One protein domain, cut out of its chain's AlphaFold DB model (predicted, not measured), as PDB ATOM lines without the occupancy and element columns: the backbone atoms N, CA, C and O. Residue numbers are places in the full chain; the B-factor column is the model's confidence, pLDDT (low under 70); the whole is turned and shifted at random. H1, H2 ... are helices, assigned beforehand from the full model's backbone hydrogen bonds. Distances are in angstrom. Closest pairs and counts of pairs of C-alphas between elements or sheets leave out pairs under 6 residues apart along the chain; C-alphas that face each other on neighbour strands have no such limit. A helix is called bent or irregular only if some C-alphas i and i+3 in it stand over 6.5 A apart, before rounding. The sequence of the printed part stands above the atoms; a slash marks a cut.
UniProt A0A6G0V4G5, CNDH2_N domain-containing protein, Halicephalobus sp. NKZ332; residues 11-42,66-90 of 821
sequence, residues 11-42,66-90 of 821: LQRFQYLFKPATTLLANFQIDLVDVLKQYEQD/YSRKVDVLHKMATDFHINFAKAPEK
ATOM      1  N   LEU A  11      -4.446  21.186  27.903       51.59
ATOM      2  CA  LEU A  11      -3.152  21.820  28.182       51.59
ATOM      3  C   LEU A  11      -1.985  20.846  27.953       51.59
ATOM      4  O   LEU A  11      -0.942  21.272  27.455       51.59
ATOM      5  N   GLN A  12      -2.162  19.545  28.218       62.53
ATOM      6  CA  GLN A  12      -1.176  18.509  27.884       62.53
ATOM      7  C   GLN A  12      -0.931  18.373  26.377       62.53
ATOM      8  O   GLN A  12       0.221  18.221  25.962       62.53
ATOM      9  N   ARG A  13      -1.967  18.491  25.536       63.47
ATOM     10  CA  ARG A  13      -1.819  18.407  24.068       63.47
ATOM     11  C   ARG A  13      -0.975  19.539  23.488       63.47
ATOM     12  O   ARG A  13      -0.177  19.302  22.583       63.47
ATOM     13  N   PHE A  14      -1.081  20.748  24.040       61.12
ATOM     14  CA  PHE A  14      -0.257  21.890  23.619       61.12
ATOM     15  C   PHE A  14       1.041  22.040  24.423       61.12
ATOM     16  O   PHE A  14       1.902  22.850  24.073       61.12
ATOM     17  N   GLN A  15       1.245  21.218  25.455       62.28
ATOM     18  CA  GLN A  15       2.426  21.266  26.313       62.28
ATOM     19  C   GLN A  15       3.730  21.064  25.533       62.28
ATOM     20  O   GLN A  15       4.756  21.600  25.931       62.28
ATOM     21  N   TYR A  16       3.717  20.342  24.409       60.19
ATOM     22  CA  TYR A  16       4.897  20.174  23.550       60.19
ATOM     23  C   TYR A  16       5.276  21.441  22.767       60.19
ATOM     24  O   TYR A  16       6.462  21.667  22.538       60.19
ATOM     25  N   LEU A  17       4.301  22.282  22.405       60.56
ATOM     26  CA  LEU A  17       4.520  23.570  21.730       60.56
ATOM     27  C   LEU A  17       4.977  24.650  22.712       60.56
ATOM     28  O   LEU A  17       5.837  25.464  22.383       60.56
ATOM     29  N   PHE A  18       4.444  24.621  23.935       61.78
ATOM     30  CA  PHE A  18       4.836  25.556  24.985       61.78
ATOM     31  C   PHE A  18       6.085  25.120  25.743       61.78
ATOM     32  O   PHE A  18       6.773  25.987  26.264       61.78
ATOM     33  N   LYS A  19       6.444  23.827  25.750       69.94
ATOM     34  CA  LYS A  19       7.627  23.299  26.452       69.94
ATOM     35  C   LYS A  19       8.899  24.100  26.176       69.94
ATOM     36  O   LYS A  19       9.561  24.455  27.147       69.94
ATOM     37  N   PRO A  20       9.264  24.422  24.923       61.66
ATOM     38  CA  PRO A  20      10.447  25.231  24.643       61.66
ATOM     39  C   PRO A  20      10.350  26.633  25.253       61.66
ATOM     40  O   PRO A  20      11.295  27.073  25.899       61.66
ATOM     41  N   ALA A  21       9.192  27.289  25.133       58.22
ATOM     42  CA  ALA A  21       8.952  28.622  25.679       58.22
ATOM     43  C   ALA A  21       8.928  28.630  27.216       58.22
ATOM     44  O   ALA A  21       9.566  29.481  27.821       58.22
ATOM     45  N   THR A  22       8.282  27.659  27.866       67.81
ATOM     46  CA  THR A  22       8.268  27.514  29.330       67.81
ATOM     47  C   THR A  22       9.628  27.097  29.878       67.81
ATOM     48  O   THR A  22      10.006  27.545  30.952       67.81
ATOM     49  N   THR A  23      10.396  26.285  29.143       66.50
ATOM     50  CA  THR A  23      11.774  25.922  29.527       66.50
ATOM     51  C   THR A  23      12.707  27.127  29.377       66.50
ATOM     52  O   THR A  23      13.565  27.345  30.224       66.50
ATOM     53  N   LEU A  24      12.517  27.954  28.342       59.75
ATOM     54  CA  LEU A  24      13.203  29.240  28.198       59.75
ATOM     55  C   LEU A  24      12.818  30.196  29.330       59.75
ATOM     56  O   LEU A  24      13.717  30.719  29.976       59.75
ATOM     57  N   LEU A  25      11.525  30.370  29.622       64.69
ATOM     58  CA  LEU A  25      11.034  31.236  30.702       64.69
ATOM     59  C   LEU A  25      11.563  30.798  32.075       64.69
ATOM     60  O   LEU A  25      12.020  31.633  32.846       64.69
ATOM     61  N   ALA A  26      11.581  29.491  32.350       69.75
ATOM     62  CA  ALA A  26      12.177  28.933  33.562       69.75
ATOM     63  C   ALA A  26      13.689  29.213  33.639       69.75
ATOM     64  O   ALA A  26      14.213  29.515  34.705       69.75
ATOM     65  N   ASN A  27      14.392  29.206  32.501       63.62
ATOM     66  CA  ASN A  27      15.797  29.610  32.437       63.62
ATOM     67  C   ASN A  27      15.994  31.137  32.542       63.62
ATOM     68  O   ASN A  27      17.097  31.573  32.875       63.62
ATOM     69  N   PHE A  28      14.982  31.954  32.228       65.75
ATOM     70  CA  PHE A  28      14.969  33.410  32.445       65.75
ATOM     71  C   PHE A  28      14.675  33.790  33.902       65.75
ATOM     72  O   PHE A  28      15.028  34.889  34.305       65.75
ATOM     73  N   GLN A  29      14.098  32.885  34.696       68.38
ATOM     74  CA  GLN A  29      13.821  33.094  36.122       68.38
ATOM     75  C   GLN A  29      15.034  32.882  37.039       68.38
ATOM     76  O   GLN A  29      14.889  32.937  38.256       68.38
ATOM     77  N   ILE A  30      16.230  32.640  36.490       72.69
ATOM     78  CA  ILE A  30      17.448  32.670  37.305       72.69
ATOM     79  C   ILE A  30      17.697  34.128  37.682       72.69
ATOM     80  O   ILE A  30      18.133  34.917  36.840       72.69
ATOM     81  N   ASP A  31      17.401  34.470  38.934       74.44
ATOM     82  CA  ASP A  31      17.661  35.798  39.468       74.44
ATOM     83  C   ASP A  31      19.176  36.009  39.587       74.44
ATOM     84  O   ASP A  31      19.847  35.513  40.493       74.44
ATOM     85  N   LEU A  32      19.733  36.728  38.612       71.69
ATOM     86  CA  LEU A  32      21.140  37.115  38.606       71.69
ATOM     87  C   LEU A  32      21.519  37.901  39.860       71.69
ATOM     88  O   LEU A  32      22.665  37.814  40.291       71.69
ATOM     89  N   VAL A  33      20.584  38.677  40.417       76.69
ATOM     90  CA  VAL A  33      20.821  39.481  41.614       76.69
ATOM     91  C   VAL A  33      21.057  38.558  42.801       76.69
ATOM     92  O   VAL A  33      22.005  38.780  43.548       76.69
ATOM     93  N   ASP A  34      20.276  37.489  42.935       82.69
ATOM     94  CA  ASP A  34      20.471  36.498  43.996       82.69
ATOM     95  C   ASP A  34      21.764  35.698  43.809       82.69
ATOM     96  O   ASP A  34      22.484  35.472  44.778       82.69
ATOM     97  N   VAL A  35      22.127  35.336  42.574       77.38
ATOM     98  CA  VAL A  35      23.401  34.645  42.294       77.38
ATOM     99  C   VAL A  35      24.608  35.541  42.598       77.38
ATOM    100  O   VAL A  35      25.600  35.067  43.148       77.38
ATOM    101  N   LEU A  36      24.535  36.833  42.268       76.12
ATOM    102  CA  LEU A  36      25.594  37.797  42.574       76.12
ATOM    103  C   LEU A  36      25.672  38.107  44.073       76.12
ATOM    104  O   LEU A  36      26.775  38.170  44.604       76.12
ATOM    105  N   LYS A  37      24.535  38.220  44.770       82.88
ATOM    106  CA  LYS A  37      24.489  38.360  46.235       82.88
ATOM    107  C   LYS A  37      25.038  37.131  46.948       82.88
ATOM    108  O   LYS A  37      25.743  37.266  47.940       82.88
ATOM    109  N   GLN A  38      24.735  35.937  46.446       83.44
ATOM    110  CA  GLN A  38      25.278  34.698  46.990       83.44
ATOM    111  C   GLN A  38      26.791  34.624  46.769       83.44
ATOM    112  O   GLN A  38      27.525  34.254  47.676       83.44
ATOM    113  N   TYR A  39      27.269  35.054  45.598       76.56
ATOM    114  CA  TYR A  39      28.699  35.184  45.332       76.56
ATOM    115  C   TYR A  39      29.374  36.216  46.251       76.56
ATOM    116  O   TYR A  39      30.465  35.957  46.747       76.56
ATOM    117  N   GLU A  40      28.723  37.352  46.513       81.25
ATOM    118  CA  GLU A  40      29.185  38.372  47.461       81.25
ATOM    119  C   GLU A  40      29.241  37.831  48.899       81.25
ATOM    120  O   GLU A  40      30.244  38.032  49.576       81.25
ATOM    121  N   GLN A  41      28.223  37.088  49.345       83.19
ATOM    122  CA  GLN A  41      28.196  36.441  50.664       83.19
ATOM    123  C   GLN A  41      29.270  35.358  50.809       83.19
ATOM    124  O   GLN A  41      30.017  35.374  51.785       83.19
ATOM    125  N   ASP A  42      29.412  34.471  49.820       78.75
ATOM    126  CA  ASP A  42      30.432  33.413  49.812       78.75
ATOM    127  C   ASP A  42      31.868  33.985  49.820       78.75
ATOM    128  O   ASP A  42      32.816  33.301  50.228       78.75
ATOM    129  N   TYR A  66      23.017  35.295  28.134       71.94
ATOM    130  CA  TYR A  66      21.945  36.159  27.632       71.94
ATOM    131  C   TYR A  66      21.992  36.319  26.114       71.94
ATOM    132  O   TYR A  66      20.958  36.133  25.478       71.94
ATOM    133  N   SER A  67      23.167  36.544  25.517       70.19
ATOM    134  CA  SER A  67      23.307  36.633  24.058       70.19
ATOM    135  C   SER A  67      22.803  35.363  23.367       70.19
ATOM    136  O   SER A  67      21.928  35.434  22.512       70.19
ATOM    137  N   ARG A  68      23.224  34.175  23.830       74.88
ATOM    138  CA  ARG A  68      22.738  32.901  23.264       74.88
ATOM    139  C   ARG A  68      21.236  32.700  23.448       74.88
ATOM    140  O   ARG A  68      20.592  32.084  22.603       74.88
ATOM    141  N   LYS A  69      20.664  33.175  24.558       69.75
ATOM    142  CA  LYS A  69      19.213  33.124  24.785       69.75
ATOM    143  C   LYS A  69      18.465  34.030  23.807       69.75
ATOM    144  O   LYS A  69      17.434  33.608  23.287       69.75
ATOM    145  N   VAL A  70      18.985  35.227  23.539       79.69
ATOM    146  CA  VAL A  70      18.436  36.152  22.537       79.69
ATOM    147  C   VAL A  70      18.519  35.536  21.141       79.69
ATOM    148  O   VAL A  70      17.517  35.542  20.435       79.69
ATOM    149  N   ASP A  71      19.636  34.900  20.784       81.38
ATOM    150  CA  ASP A  71      19.791  34.218  19.491       81.38
ATOM    151  C   ASP A  71      18.777  33.079  19.311       81.38
ATOM    152  O   ASP A  71      18.167  32.930  18.249       81.38
ATOM    153  N   VAL A  72      18.551  32.277  20.359       78.31
ATOM    154  CA  VAL A  72      17.549  31.200  20.345       78.31
ATOM    155  C   VAL A  72      16.136  31.767  20.208       78.31
ATOM    156  O   VAL A  72      15.346  31.230  19.431       78.31
ATOM    157  N   LEU A  73      15.816  32.849  20.921       77.81
ATOM    158  CA  LEU A  73      14.516  33.512  20.824       77.81
ATOM    159  C   LEU A  73      14.297  34.101  19.425       77.81
ATOM    160  O   LEU A  73      13.242  33.892  18.832       77.81
ATOM    161  N   HIS A  74      15.308  34.775  18.878       84.25
ATOM    162  CA  HIS A  74      15.288  35.335  17.531       84.25
ATOM    163  C   HIS A  74      15.088  34.239  16.480       84.25
ATOM    164  O   HIS A  74      14.229  34.366  15.607       84.25
ATOM    165  N   LYS A  75      15.811  33.117  16.595       85.88
ATOM    166  CA  LYS A  75      15.632  31.963  15.710       85.88
ATOM    167  C   LYS A  75      14.222  31.382  15.816       85.88
ATOM    168  O   LYS A  75      13.596  31.144  14.793       85.88
ATOM    169  N   MET A  76      13.694  31.219  17.029       80.50
ATOM    170  CA  MET A  76      12.339  30.705  17.241       80.50
ATOM    171  C   MET A  76      11.271  31.644  16.662       80.50
ATOM    172  O   MET A  76      10.333  31.175  16.020       80.50
ATOM    173  N   ALA A  77      11.429  32.960  16.830       82.50
ATOM    174  CA  ALA A  77      10.545  33.964  16.241       82.50
ATOM    175  C   ALA A  77      10.622  33.967  14.706       82.50
ATOM    176  O   ALA A  77       9.594  34.023  14.033       82.50
ATOM    177  N   THR A  78      11.828  33.834  14.152       84.88
ATOM    178  CA  THR A  78      12.058  33.760  12.703       84.88
ATOM    179  C   THR A  78      11.448  32.490  12.114       84.88
ATOM    180  O   THR A  78      10.702  32.558  11.138       84.88
ATOM    181  N   ASP A  79      11.682  31.334  12.740       82.62
ATOM    182  CA  ASP A  79      11.102  30.050  12.337       82.62
ATOM    183  C   ASP A  79       9.569  30.097  12.406       82.62
ATOM    184  O   ASP A  79       8.881  29.604  11.509       82.62
ATOM    185  N   PHE A  80       9.015  30.730  13.443       82.19
ATOM    186  CA  PHE A  80       7.576  30.937  13.575       82.19
ATOM    187  C   PHE A  80       7.027  31.823  12.450       82.19
ATOM    188  O   PHE A  80       6.052  31.445  11.801       82.19
ATOM    189  N   HIS A  81       7.683  32.949  12.155       80.56
ATOM    190  CA  HIS A  81       7.285  33.856  11.080       80.56
ATOM    191  C   HIS A  81       7.330  33.174   9.705       80.56
ATOM    192  O   HIS A  81       6.369  33.247   8.938       80.56
ATOM    193  N   ILE A  82       8.398  32.421   9.420       86.56
ATOM    194  CA  ILE A  82       8.550  31.647   8.180       86.56
ATOM    195  C   ILE A  82       7.454  30.578   8.061       86.56
ATOM    196  O   ILE A  82       6.895  30.380   6.980       86.56
ATOM    197  N   ASN A  83       7.128  29.881   9.150       81.56
ATOM    198  CA  ASN A  83       6.084  28.857   9.141       81.56
ATOM    199  C   ASN A  83       4.684  29.454   8.938       81.56
ATOM    200  O   ASN A  83       3.884  28.862   8.210       81.56
ATOM    201  N   PHE A  84       4.411  30.633   9.501       79.31
ATOM    202  CA  PHE A  84       3.164  31.366   9.266       79.31
ATOM    203  C   PHE A  84       3.049  31.876   7.830       79.31
ATOM    204  O   PHE A  84       2.003  31.702   7.211       79.31
ATOM    205  N   ALA A  85       4.128  32.415   7.258       79.94
ATOM    206  CA  ALA A  85       4.146  32.852   5.864       79.94
ATOM    207  C   ALA A  85       3.910  31.688   4.878       79.94
ATOM    208  O   ALA A  85       3.280  31.864   3.837       79.94
ATOM    209  N   LYS A  86       4.354  30.473   5.229       79.94
ATOM    210  CA  LYS A  86       4.179  29.253   4.417       79.94
ATOM    211  C   LYS A  86       2.829  28.549   4.611       79.94
ATOM    212  O   LYS A  86       2.480  27.686   3.802       79.94
ATOM    213  N   ALA A  87       2.068  28.865   5.660       76.12
ATOM    214  CA  ALA A  87       0.747  28.282   5.913       76.12
ATOM    215  C   ALA A  87      -0.289  28.571   4.797       76.12
ATOM    216  O   ALA A  87      -0.877  27.608   4.293       76.12
ATOM    217  N   PRO A  88      -0.471  29.821   4.312       71.25
ATOM    218  CA  PRO A  88      -1.455  30.115   3.267       71.25
ATOM    219  C   PRO A  88      -1.096  29.504   1.904       71.25
ATOM    220  O   PRO A  88      -1.984  29.164   1.123       71.25
ATOM    221  N   GLU A  89       0.190  29.297   1.600       71.50
ATOM    222  CA  GLU A  89       0.606  28.627   0.358       71.50
ATOM    223  C   GLU A  89       0.252  27.137   0.343       71.50
ATOM    224  O   GLU A  89      -0.120  26.587  -0.697       71.50
ATOM    225  N   LYS A  90       0.331  26.470   1.502       69.38
ATOM    226  CA  LYS A  90      -0.051  25.057   1.636       69.38
ATOM    227  C   LYS A  90      -1.563  24.863   1.509       69.38
ATOM    228  O   LYS A  90      -1.992  23.863   0.937       69.38
TER     229      LYS A  90
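What this domain is: This is residues 11 to 42 and 66 to 90 of the 821 residues of the protein "CNDH2_N domain-containing protein" of Halicephalobus sp. NKZ332 (UniProt A0A6G0V4G5). Three helices make a long, loosely joined rod: the kinked H1 and then H2 follow one another, and H3 runs back beside the later part of H1 with few contacts. H2 sticks out at one end, residues 77 to 90 of H3 at the other. The 57 printed residues are all helix in class, with H1, H2 and H3 in chain order, and extended, with a radius of gyration of the C-alphas of 16.8 A and spans of 58 by 28 by 10 A.

Where its parts are: H1, residues 11 to 28, begins at C-alpha 11 (-3.152, 21.820, 28.182), has a kink of 71 degrees near residue 18 and measures 21.9 A. H2, residues 32 to 42, measures 15.0 A. H3, residues 66 to 90, measures 35.8 A and ends at C-alpha 90 (-0.051, 25.057, 1.636). H1 and H3 are only just irregular: C-alphas 13 and 16 are 7.0 A apart, C-alphas 85 and 88 6.8 A.

How they stand to each other: H1 and H3 are close but not clearly touching, their closest C-alphas being those of Leu 24 and Lys 69, 7.9 A apart. They run opposite ways at a shallow tilt of 30 degrees. H2 is apart from both. Every O i to N i+4 pair is within hydrogen-bond range in H2, 10 of 14 in H1 and 19 of 21 in H3.

The domain as a whole: The C-alphas farthest apart, of Asp 42 and Glu 89, are 57.9 A apart. H1 to H2 is a tight link; residues 43 to 65 are not printed, with 23.9 A between C-alphas 42 and 66. pLDDT is under 70 at residues 11 to 29, 69 and 90.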